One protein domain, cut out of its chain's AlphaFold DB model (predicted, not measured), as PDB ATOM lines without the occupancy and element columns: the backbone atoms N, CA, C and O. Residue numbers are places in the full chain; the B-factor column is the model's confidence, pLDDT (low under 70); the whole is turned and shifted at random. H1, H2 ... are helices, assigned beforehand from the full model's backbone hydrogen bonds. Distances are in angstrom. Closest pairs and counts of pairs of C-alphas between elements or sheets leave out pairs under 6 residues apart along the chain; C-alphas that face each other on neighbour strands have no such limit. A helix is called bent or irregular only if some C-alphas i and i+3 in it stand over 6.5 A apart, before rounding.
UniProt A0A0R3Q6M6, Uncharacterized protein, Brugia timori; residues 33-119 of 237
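This is residues 33 to 119 of the 237 residues of an uncharacterized protein of Brugia timori (UniProt A0A0R3Q6M6). Two long helices, H2 and H3, form a helical hairpin, and a kinked third one, H4, turns across its open end and packs on H2; before them, a loose leading arm runs away from the hairpin to the little helix H1. This arm makes much of the length, and residues 81 to 86 stick out at the hairpin's turn. The printed part has 87 residues, with four named helices in the order H1 H2 H3 H4 and no named strand: all helix. It is loose, with a radius of gyration of the C-alphas of 16.2 A, and spans 55 by 25 by 23 A.

Begin at H1, residues 33 to 37, apart from H2, residues 63 to 79. H2 touches H3, residues 84 to 100, opposite ways at a shallow tilt of 22 degrees; look at their closest C-alphas, Val 79 and Arg 87, 5.6 A apart. With residues 65 to 70 alone, H2 touches H4, residues 102 to 118, the closest C-alphas being Glu 65 and Gly 103, 6.0 A apart. H3 and H4 are close but not clearly touching, with Leu 98 and Met 104 the closest C-alphas, 7.1 A apart. Every O i to N i+4 pair is within hydrogen-bond range in H2, against 10 of 13 in H3, 10 of 13 in H4 and 0 of 1 in H1, where 1 of 2 O i to N i+3 pairs is.

Find C-alpha 33 at (25.675, 67.038, 51.448), where H1 begins its 7.3 A. H2 starts at C-alpha 63, (15.987, 56.580, 70.628), and runs 24.2 A; H3 runs 24.5 A, with a kink of 26 degrees near residue 91, and is neither bent nor irregular, but only just: C-alphas 89 and 92 are 6.5 A apart. H4 is irregular, with C-alphas 106 and 109 9.4 A apart and a kink of 99 degrees near residue 109; it covers 21.8 A to C-alpha 118 at (1.113, 50.096, 72.361).

The C-alphas of Asp 33 and Glu 84, the two farthest apart, are 55.1 A from each other. The link from H1 to H2 is long, 25 residues, and in it residues 44 to 45 pair with 48 to 49, antiparallel; the other two links are tight. The printed part has no cut, and pLDDT is under 70 in residues 33 to 50 of this model.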
ATOM      1  N   ASP A  33      24.312  66.512  51.372       52.09
ATOM      2  CA  ASP A  33      25.675  67.038  51.448       52.09
ATOM      3  C   ASP A  33      26.148  67.257  52.893       52.09
ATOM      4  O   ASP A  33      27.325  67.079  53.196       52.09
ATOM      5  N   THR A  34      25.233  67.560  53.820       55.12
ATOM      6  CA  THR A  34      25.552  67.641  55.254       55.12
ATOM      7  C   THR A  34      25.703  66.266  55.907       55.12
ATOM      8  O   THR A  34      26.471  66.140  56.852       55.12
ATOM      9  N   GLU A  35      25.067  65.218  55.382       54.19
ATOM     10  CA  GLU A  35      25.206  63.838  55.882       54.19
ATOM     11  C   GLU A  35      26.646  63.306  55.714       54.19
ATOM     12  O   GLU A  35      27.183  62.632  56.593       54.19
ATOM     13  N   TRP A  36      27.320  63.683  54.620       55.62
ATOM     14  CA  TRP A  36      28.714  63.306  54.351       55.62
ATOM     15  C   TRP A  36      29.712  63.865  55.368       55.62
ATOM     16  O   TRP A  36      30.717  63.212  55.645       55.62
ATOM     17  N   VAL A  37      29.436  65.044  55.933       59.22
ATOM     18  CA  VAL A  37      30.317  65.713  56.906       59.22
ATOM     19  C   VAL A  37      30.336  64.976  58.249       59.22
ATOM     20  O   VAL A  37      31.370  64.934  58.903       59.22
ATOM     21  N   HIS A  38      29.225  64.333  58.617       56.66
ATOM     22  CA  HIS A  38      29.037  63.692  59.923       56.66
ATOM     23  C   HIS A  38      29.242  62.169  59.867       56.66
ATOM     24  O   HIS A  38      29.070  61.472  60.861       56.66
ATOM     25  N   ARG A  39      29.658  61.625  58.713       56.50
ATOM     26  CA  ARG A  39      29.836  60.178  58.493       56.50
ATOM     27  C   ARG A  39      30.904  59.539  59.392       56.50
ATOM     28  O   ARG A  39      30.889  58.326  59.577       56.50
ATOM     29  N   ASN A  40      31.819  60.355  59.916       58.78
ATOM     30  CA  ASN A  40      32.877  59.954  60.846       58.78
ATOM     31  C   ASN A  40      32.600  60.392  62.294       58.78
ATOM     32  O   ASN A  40      33.446  60.164  63.160       58.78
ATOM     33  N   ASP A  41      31.459  61.027  62.572       61.44
ATOM     34  CA  ASP A  41      31.121  61.407  63.937       61.44
ATOM     35  C   ASP A  41      30.742  60.160  64.726       61.44
ATOM     36  O   ASP A  41      29.874  59.389  64.335       61.44
ATOM     37  N   GLN A  42      31.353  59.987  65.896       57.84
ATOM     38  CA  GLN A  42      31.056  58.868  66.794       57.84
ATOM     39  C   GLN A  42      29.602  58.882  67.310       57.84
ATOM     40  O   GLN A  42      29.107  57.882  67.813       57.84
ATOM     41  N   ILE A  43      28.918  60.020  67.175       56.62
ATOM     42  CA  ILE A  43      27.510  60.230  67.537       56.62
ATOM     43  C   ILE A  43      26.576  59.758  66.400       56.62
ATOM     44  O   ILE A  43      25.378  59.583  66.609       56.62
ATOM     45  N   TRP A  44      27.116  59.531  65.196       57.00
ATOM     46  CA  TRP A  44      26.384  59.078  64.017       57.00
ATOM     47  C   TRP A  44      26.228  57.553  64.019       57.00
ATOM     48  O   TRP A  44      26.881  56.826  63.271       57.00
ATOM     49  N   GLU A  45      25.329  57.048  64.858       53.88
ATOM     50  CA  GLU A  45      24.909  55.647  64.815       53.88
ATOM     51  C   GLU A  45      23.526  55.547  64.149       53.88
ATOM     52  O   GLU A  45      22.573  56.231  64.516       53.88
ATOM     53  N   PHE A  46      23.412  54.701  63.118       53.75
ATOM     54  CA  PHE A  46      22.160  54.395  62.399       53.75
ATOM     55  C   PHE A  46      21.463  55.566  61.675       53.75
ATOM     56  O   PHE A  46      20.292  55.446  61.319       53.75
ATOM     57  N   GLY A  47      22.168  56.667  61.397       57.69
ATOM     58  CA  GLY A  47      21.619  57.804  60.643       57.69
ATOM     59  C   GLY A  47      20.767  58.766  61.473       57.69
ATOM     60  O   GLY A  47      20.016  59.561  60.909       57.69
ATOM     61  N   PHE A  48      20.870  58.705  62.804       60.03
ATOM     62  CA  PHE A  48      20.174  59.605  63.717       60.03
ATOM     63  C   PHE A  48      21.173  60.478  64.475       60.03
ATOM     64  O   PHE A  48      22.165  59.986  65.003       60.03
ATOM     65  N   TYR A  49      20.888  61.779  64.562       66.38
ATOM     66  CA  TYR A  49      21.620  62.677  65.450       66.38
ATOM     67  C   TYR A  49      20.944  62.698  66.820       66.38
ATOM     68  O   TYR A  49      19.864  63.274  66.986       66.38
ATOM     69  N   GLU A  50      21.581  62.075  67.805       68.06
ATOM     70  CA  GLU A  50      21.109  62.104  69.183       68.06
ATOM     71  C   GLU A  50      21.624  63.364  69.904       68.06
ATOM     72  O   GLU A  50      22.837  63.546  70.041       68.06
ATOM     73  N   PRO A  51      20.741  64.277  70.367       74.12
ATOM     74  CA  PRO A  51      21.176  65.398  71.188       74.12
ATOM     75  C   PRO A  51      21.878  64.930  72.479       74.12
ATOM     76  O   PRO A  51      21.492  63.917  73.063       74.12
ATOM     77  N   PRO A  52      22.852  65.706  72.990       76.38
ATOM     78  CA  PRO A  52      23.462  65.450  74.290       76.38
ATOM     79  C   PRO A  52      22.405  65.302  75.397       76.38
ATOM     80  O   PRO A  52      21.409  66.035  75.371       76.38
ATOM     81  N   PRO A  53      22.636  64.446  76.409       72.12
ATOM     82  CA  PRO A  53      21.646  64.113  77.441       72.12
ATOM     83  C   PRO A  53      21.145  65.337  78.224       72.12
ATOM     84  O   PRO A  53      20.010  65.351  78.696       72.12
ATOM     85  N   GLU A  54      21.964  66.386  78.314       77.88
ATOM     86  CA  GLU A  54      21.646  67.667  78.960       77.88
ATOM     87  C   GLU A  54      20.585  68.484  78.209       77.88
ATOM     88  O   GLU A  54      19.871  69.286  78.808       77.88
ATOM     89  N   LYS A  55      20.471  68.293  76.890       80.25
ATOM     90  CA  LYS A  55      19.533  69.022  76.024       80.25
ATOM     91  C   LYS A  55      18.205  68.288  75.845       80.25
ATOM     92  O   LYS A  55      17.322  68.785  75.145       80.25
ATOM     93  N   VAL A  56      18.060  67.113  76.454       79.00
ATOM     94  CA  VAL A  56      16.853  66.295  76.344       79.00
ATOM     95  C   VAL A  56      15.785  66.859  77.281       79.00
ATOM     96  O   VAL A  56      16.000  66.924  78.494       79.00
ATOM     97  N   PRO A  57      14.622  67.279  76.759       79.81
ATOM     98  CA  PRO A  57      13.554  67.792  77.604       79.81
ATOM     99  C   PRO A  57      12.979  66.682  78.496       79.81
ATOM    100  O   PRO A  57      12.927  65.509  78.117       79.81
ATOM    101  N   LYS A  58      12.496  67.068  79.682       80.69
ATOM    102  CA  LYS A  58      11.808  66.159  80.612       80.69
ATOM    103  C   LYS A  58      10.568  65.550  79.945       80.69
ATOM    104  O   LYS A  58       9.902  66.219  79.156       80.69
ATOM    105  N   GLY A  59      10.272  64.289  80.247       81.38
ATOM    106  CA  GLY A  59       9.181  63.553  79.606       81.38
ATOM    107  C   GLY A  59       9.499  63.017  78.207       81.38
ATOM    108  O   GLY A  59       8.603  62.486  77.556       81.38
ATOM    109  N   LYS A  60      10.742  63.143  77.721       82.25
ATOM    110  CA  LYS A  60      11.170  62.555  76.444       82.25
ATOM    111  C   LYS A  60      12.338  61.597  76.638       82.25
ATOM    112  O   LYS A  60      13.135  61.741  77.565       82.25
ATOM    113  N   LEU A  61      12.410  60.628  75.733       82.62
ATOM    114  CA  LEU A  61      13.476  59.642  75.646       82.62
ATOM    115  C   LEU A  61      14.281  59.839  74.368       82.62
ATOM    116  O   LEU A  61      13.731  60.225  73.333       82.62
ATOM    117  N   MET A  62      15.564  59.509  74.456       83.19
ATOM    118  CA  MET A  62      16.405  59.285  73.287       83.19
ATOM    119  C   MET A  62      16.040  57.958  72.629       83.19
ATOM    120  O   MET A  62      15.462  57.082  73.273       83.19
ATOM    121  N   PHE A  63      16.358  57.794  71.348       80.12
ATOM    122  CA  PHE A  63      15.987  56.580  70.628       80.12
ATOM    123  C   PHE A  63      16.749  55.367  71.167       80.12
ATOM    124  O   PHE A  63      16.145  54.331  71.450       80.12
ATOM    125  N   ARG A  64      18.052  55.532  71.406       80.44
ATOM    126  CA  ARG A  64      18.921  54.533  72.033       80.44
ATOM    127  C   ARG A  64      18.402  54.114  73.405       80.44
ATOM    128  O   ARG A  64      18.196  52.932  73.657       80.44
ATOM    129  N   GLU A  65      18.097  55.095  74.248       83.00
ATOM    130  CA  GLU A  65      17.544  54.868  75.585       83.00
ATOM    131  C   GLU A  65      16.180  54.179  75.541       83.00
ATOM    132  O   GLU A  65      15.906  53.298  76.350       83.00
ATOM    133  N   ALA A  66      15.316  54.564  74.600       84.94
ATOM    134  CA  ALA A  66      14.018  53.931  74.430       84.94
ATOM    135  C   ALA A  66      14.176  52.455  74.060       84.94
ATOM    136  O   ALA A  66      13.527  51.606  74.666       84.94
ATOM    137  N   ILE A  67      15.063  52.134  73.118       83.88
ATOM    138  CA  ILE A  67      15.350  50.746  72.745       83.88
ATOM    139  C   ILE A  67      15.897  49.957  73.935       83.88
ATOM    140  O   ILE A  67      15.439  48.840  74.170       83.88
ATOM    141  N   GLU A  68      16.853  50.520  74.675       84.50
ATOM    142  CA  GLU A  68      17.462  49.862  75.833       84.50
ATOM    143  C   GLU A  68      16.412  49.534  76.902       84.50
ATOM    144  O   GLU A  68      16.270  48.369  77.269       84.50
ATOM    145  N   ILE A  69      15.593  50.509  77.310       87.75
ATOM    146  CA  ILE A  69      14.526  50.309  78.304       87.75
ATOM    147  C   ILE A  69      13.503  49.270  77.819       87.75
ATOM    148  O   ILE A  69      13.120  48.369  78.569       87.75
ATOM    149  N   LEU A  70      13.053  49.371  76.562       85.75
ATOM    150  CA  LEU A  70      12.069  48.443  75.994       85.75
ATOM    151  C   LEU A  70      12.619  47.019  75.899       85.75
ATOM    152  O   LEU A  70      11.882  46.055  76.105       85.75
ATOM    153  N   ARG A  71      13.916  46.872  75.615       85.31
ATOM    154  CA  ARG A  71      14.590  45.576  75.622       85.31
ATOM    155  C   ARG A  71      14.649  44.998  77.033       85.31
ATOM    156  O   ARG A  71      14.246  43.857  77.216       85.31
ATOM    157  N   THR A  72      15.056  45.786  78.026       86.94
ATOM    158  CA  THR A  72      15.098  45.360  79.435       86.94
ATOM    159  C   THR A  72      13.719  44.924  79.943       86.94
ATOM    160  O   THR A  72      13.601  43.919  80.643       86.94
ATOM    161  N   GLN A  73      12.654  45.624  79.547       87.50
ATOM    162  CA  GLN A  73      11.284  45.234  79.882       87.50
ATOM    163  C   GLN A  73      10.843  43.951  79.154       87.50
ATOM    164  O   GLN A  73      10.160  43.115  79.742       87.50
ATOM    165  N   CYS A  74      11.272  43.741  77.909       85.12
ATOM    166  CA  CYS A  74      11.050  42.474  77.212       85.12
ATOM    167  C   CYS A  74      11.783  41.308  77.897       85.12
ATOM    168  O   CYS A  74      11.223  40.219  78.030       85.12
ATOM    169  N   ASP A  75      13.017  41.535  78.352       84.94
ATOM    170  CA  ASP A  75      13.804  40.540  79.082       84.94
ATOM    171  C   ASP A  75      13.128  40.190  80.416       84.94
ATOM    172  O   ASP A  75      13.071  39.018  80.786       84.94
ATOM    173  N   ARG A  76      12.522  41.171  81.099       85.69
ATOM    174  CA  ARG A  76      11.685  40.932  82.285       85.69
ATOM    175  C   ARG A  76      10.523  39.987  81.976       85.69
ATOM    176  O   ARG A  76      10.348  38.994  82.683       85.69
ATOM    177  N   ASP A  77       9.750  40.273  80.931       85.06
ATOM    178  CA  ASP A  77       8.598  39.450  80.537       85.06
ATOM    179  C   ASP A  77       9.027  38.040  80.094       85.06
ATOM    180  O   ASP A  77       8.301  37.067  80.306       85.06
ATOM    181  N   PHE A  78      10.226  37.905  79.521       82.81
ATOM    182  CA  PHE A  78      10.821  36.611  79.194       82.81
ATOM    183  C   PHE A  78      11.240  35.831  80.446       82.81
ATOM    184  O   PHE A  78      10.923  34.649  80.566       82.81
ATOM    185  N   VAL A  79      11.906  36.481  81.404       85.75
ATOM    186  CA  VAL A  79      12.358  35.849  82.653       85.75
ATOM    187  C   VAL A  79      11.184  35.360  83.499       85.75
ATOM    188  O   VAL A  79      11.288  34.309  84.130       85.75
ATOM    189  N   LEU A  80      10.040  36.048  83.460       84.62
ATOM    190  CA  LEU A  80       8.811  35.588  84.114       84.62
ATOM    191  C   LEU A  80       8.300  34.237  83.583       84.62
ATOM    192  O   LEU A  80       7.585  33.545  84.304       84.62
ATOM    193  N   LYS A  81       8.673  33.849  82.357       84.00
ATOM    194  CA  LYS A  81       8.313  32.560  81.741       84.00
ATOM    195  C   LYS A  81       9.341  31.448  82.008       84.00
ATOM    196  O   LYS A  81       9.130  30.323  81.566       84.00
ATOM    197  N   LEU A  82      10.464  31.746  82.672       83.81
ATOM    198  CA  LEU A  82      11.521  30.778  82.993       83.81
ATOM    199  C   LEU A  82      11.267  30.052  84.328       83.81
ATOM    200  O   LEU A  82      10.405  30.434  85.115       83.81
ATOM    201  N   ASN A  83      12.078  29.021  84.599       84.25
ATOM    202  CA  ASN A  83      12.087  28.278  85.865       84.25
ATOM    203  C   ASN A  83      12.383  29.188  87.075       84.25
ATOM    204  O   ASN A  83      13.175  30.130  86.969       84.25
ATOM    205  N   GLU A  84      11.823  28.837  88.237       82.50
ATOM    206  CA  GLU A  84      11.867  29.635  89.476       82.50
ATOM    207  C   GLU A  84      13.296  30.015  89.904       82.50
ATOM    208  O   GLU A  84      13.575  31.189  90.128       82.50
ATOM    209  N   GLU A  85      14.238  29.067  89.886       81.88
ATOM    210  CA  GLU A  85      15.634  29.300  90.296       81.88
ATOM    211  C   GLU A  85      16.346  30.382  89.468       81.88
ATOM    212  O   GLU A  85      17.132  31.173  89.989       81.88
ATOM    213  N   ARG A  86      16.088  30.432  88.154       80.12
ATOM    214  CA  ARG A  86      16.708  31.425  87.259       80.12
ATOM    215  C   ARG A  86      15.995  32.765  87.337       80.12
ATOM    216  O   ARG A  86      16.641  33.808  87.224       80.12
ATOM    217  N   ARG A  87      14.675  32.734  87.530       85.25
ATOM    218  CA  ARG A  87      13.845  33.925  87.700       85.25
ATOM    219  C   ARG A  87      14.292  34.728  88.913       85.25
ATOM    220  O   ARG A  87      14.506  35.928  88.784       85.25
ATOM    221  N   ASP A  88      14.502  34.071  90.047       82.69
ATOM    222  CA  ASP A  88      14.781  34.754  91.312       82.69
ATOM    223  C   ASP A  88      16.166  35.438  91.328       82.69
ATOM    224  O   ASP A  88      16.372  36.406  92.057       82.69
ATOM    225  N   ILE A  89      17.097  35.006  90.466       86.38
ATOM    226  CA  ILE A  89      18.424  35.624  90.296       86.38
ATOM    227  C   ILE A  89      18.384  36.796  89.305       86.38
ATOM    228  O   ILE A  89      18.961  37.853  89.561       86.38
ATOM    229  N   LEU A  90      17.736  36.610  88.151       85.38
ATOM    230  CA  LEU A  90      17.778  37.573  87.043       85.38
ATOM    231  C   LEU A  90      16.781  38.721  87.220       85.38
ATOM    232  O   LEU A  90      17.058  39.852  86.823       85.38
ATOM    233  N   LEU A  91      15.624  38.451  87.823       87.75
ATOM    234  CA  LEU A  91      14.551  39.431  87.954       87.75
ATOM    235  C   LEU A  91      14.960  40.657  88.796       87.75
ATOM    236  O   LEU A  91      14.722  41.772  88.328       87.75
ATOM    237  N   PRO A  92      15.642  40.518  89.953       89.44
ATOM    238  CA  PRO A  92      16.142  41.673  90.701       89.44
ATOM    239  C   PRO A  92      17.144  42.520  89.906       89.44
ATOM    240  O   PRO A  92      17.051  43.743  89.926       89.44
ATOM    241  N   GLN A  93      18.052  41.887  89.152       88.19
ATOM    242  CA  GLN A  93      19.068  42.588  88.352       88.19
ATOM    243  C   GLN A  93      18.435  43.425  87.234       88.19
ATOM    244  O   GLN A  93      18.857  44.552  86.963       88.19
ATOM    245  N   ILE A  94      17.398  42.882  86.593       87.81
ATOM    246  CA  ILE A  94      16.650  43.564  85.534       87.81
ATOM    247  C   ILE A  94      15.855  44.739  86.109       87.81
ATOM    248  O   ILE A  94      15.882  45.826  85.537       87.81
ATOM    249  N   LEU A  95      15.184  44.546  87.250       87.31
ATOM    250  CA  LEU A  95      14.434  45.615  87.918       87.31
ATOM    251  C   LEU A  95      15.354  46.754  88.367       87.31
ATOM    252  O   LEU A  95      15.048  47.916  88.117       87.31
ATOM    253  N   GLU A  96      16.504  46.423  88.949       89.06
ATOM    254  CA  GLU A  96      17.508  47.404  89.357       89.06
ATOM    255  C   GLU A  96      18.054  48.189  88.154       89.06
ATOM    256  O   GLU A  96      18.204  49.411  88.216       89.06
ATOM    257  N   SER A  97      18.309  47.505  87.035       87.75
ATOM    258  CA  SER A  97      18.765  48.140  85.792       87.75
ATOM    259  C   SER A  97      17.706  49.074  85.203       87.75
ATOM    260  O   SER A  97      18.038  50.159  84.729       87.75
ATOM    261  N   LEU A  98      16.430  48.681  85.267       87.12
ATOM    262  CA  LEU A  98      15.307  49.477  84.778       87.12
ATOM    263  C   LEU A  98      15.087  50.733  85.635       87.12
ATOM    264  O   LEU A  98      14.915  51.824  85.095       87.12
ATOM    265  N   GLU A  99      15.139  50.598  86.962       87.12
ATOM    266  CA  GLU A  99      14.932  51.706  87.902       87.12
ATOM    267  C   GLU A  99      16.079  52.731  87.860       87.12
ATOM    268  O   GLU A  99      15.853  53.942  87.921       87.12
ATOM    269  N   LYS A 100      17.321  52.265  87.690       88.81
ATOM    270  CA  LYS A 100      18.502  53.138  87.598       88.81
ATOM    271  C   LYS A 100      18.656  53.837  86.247       88.81
ATOM    272  O   LYS A 100      19.482  54.743  86.137       88.81
ATOM    273  N   HIS A 101      17.903  53.440  85.222       86.88
ATOM    274  CA  HIS A 101      18.098  53.958  83.873       86.88
ATOM    275  C   HIS A 101      17.738  55.459  83.771       86.88
ATOM    276  O   HIS A 101      16.625  55.850  84.147       86.88
ATOM    277  N   PRO A 102      18.606  56.322  83.196       85.06
ATOM    278  CA  PRO A 102      18.381  57.774  83.139       85.06
ATOM    279  C   PRO A 102      17.112  58.144  82.363       85.06
ATOM    280  O   PRO A 102      16.409  59.094  82.705       85.06
ATOM    281  N   GLY A 103      16.781  57.357  81.338       84.81
ATOM    282  CA  GLY A 103      15.542  57.523  80.590       84.81
ATOM    283  C   GLY A 103      14.293  57.303  81.453       84.81
ATOM    284  O   GLY A 103      13.396  58.139  81.411       84.81
ATOM    285  N   MET A 104      14.253  56.265  82.299       84.62
ATOM    286  CA  MET A 104      13.088  55.979  83.155       84.62
ATOM    287  C   MET A 104      12.825  57.095  84.167       84.62
ATOM    288  O   MET A 104      11.674  57.487  84.371       84.62
ATOM    289  N   GLN A 105      13.887  57.690  84.711       84.62
ATOM    290  CA  GLN A 105      13.788  58.842  85.610       84.62
ATOM    291  C   GLN A 105      13.194  60.087  84.927       84.62
ATOM    292  O   GLN A 105      12.575  60.915  85.593       84.62
ATOM    293  N   ARG A 106      13.350  60.239  83.600       83.38
ATOM    294  CA  ARG A 106      12.851  61.408  82.850       83.38
ATOM    295  C   ARG A 106      11.380  61.329  82.445       83.38
ATOM    296  O   ARG A 106      10.729  62.372  82.414       83.38
ATOM    297  N   ILE A 107      10.884  60.154  82.068       84.88
ATOM    298  CA  ILE A 107       9.503  59.939  81.577       84.88
ATOM    299  C   ILE A 107       8.525  59.504  82.669       84.88
ATOM    300  O   ILE A 107       7.326  59.763  82.543       84.88
ATOM    301  N   GLY A 108       9.027  58.855  83.722       83.62
ATOM    302  CA  GLY A 108       8.199  58.252  84.759       83.62
ATOM    303  C   GLY A 108       7.515  56.954  84.311       83.62
ATOM    304  O   GLY A 108       7.392  56.647  83.122       83.62
ATOM    305  N   ASN A 109       7.050  56.184  85.296       86.94
ATOM    306  CA  ASN A 109       6.500  54.843  85.077       86.94
ATOM    307  C   ASN A 109       5.168  54.843  84.307       86.94
ATOM    308  O   ASN A 109       4.913  53.929  83.531       86.94
ATOM    309  N   GLU A 110       4.322  55.859  84.480       86.81
ATOM    310  CA  GLU A 110       3.003  55.934  83.829       86.81
ATOM    311  C   GLU A 110       3.115  56.093  82.306       86.81
ATOM    312  O   GLU A 110       2.521  55.332  81.534       86.81
ATOM    313  N   SER A 111       3.946  57.043  81.870       85.38
ATOM    314  CA  SER A 111       4.253  57.268  80.454       85.38
ATOM    315  C   SER A 111       4.890  56.028  79.833       85.38
ATOM    316  O   SER A 111       4.531  55.631  78.726       85.38
ATOM    317  N   PHE A 112       5.807  55.384  80.563       86.19
ATOM    318  CA  PHE A 112       6.453  54.156  80.112       86.19
ATOM    319  C   PHE A 112       5.458  53.008  79.914       86.19
ATOM    320  O   PHE A 112       5.460  52.377  78.860       86.19
ATOM    321  N   ASN A 113       4.569  52.770  80.881       86.31
ATOM    322  CA  ASN A 113       3.550  51.724  80.784       86.31
ATOM    323  C   ASN A 113       2.624  51.944  79.581       86.31
ATOM    324  O   ASN A 113       2.271  50.989  78.891       86.31
ATOM    325  N   THR A 114       2.291  53.203  79.290       86.38
ATOM    326  CA  THR A 114       1.521  53.566  78.093       86.38
ATOM    327  C   THR A 114       2.285  53.191  76.820       86.38
ATOM    328  O   THR A 114       1.733  52.542  75.936       86.38
ATOM    329  N   ILE A 115       3.578  53.531  76.732       85.00
ATOM    330  CA  ILE A 115       4.426  53.150  75.590       85.00
ATOM    331  C   ILE A 115       4.489  51.621  75.454       85.00
ATOM    332  O   ILE A 115       4.305  51.106  74.354       85.00
ATOM    333  N   TRP A 116       4.675  50.890  76.556       85.12
ATOM    334  CA  TRP A 116       4.755  49.424  76.559       85.12
ATOM    335  C   TRP A 116       3.459  48.736  76.107       85.12
ATOM    336  O   TRP A 116       3.496  47.675  75.481       85.12
ATOM    337  N   GLN A 117       2.301  49.332  76.402       82.25
ATOM    338  CA  GLN A 117       1.006  48.804  75.978       82.25
ATOM    339  C   GLN A 117       0.845  48.830  74.453       82.25
ATOM    340  O   GLN A 117       0.308  47.883  73.880       82.25
ATOM    341  N   TYR A 118       1.309  49.897  73.800       78.94
ATOM    342  CA  TYR A 118       1.113  50.096  72.361       78.94
ATOM    343  C   TYR A 118       2.308  49.668  71.509       78.94
ATOM    344  O   TYR A 118       2.139  49.384  70.323       78.94
ATOM    345  N   PHE A 119       3.511  49.621  72.080       78.94
ATOM    346  CA  PHE A 119       4.740  49.404  71.330       78.94
ATOM    347  C   PHE A 119       5.583  48.279  71.936       78.94
ATOM    348  O   PHE A 119       6.280  48.460  72.933       78.94
TER     349      PHE A 119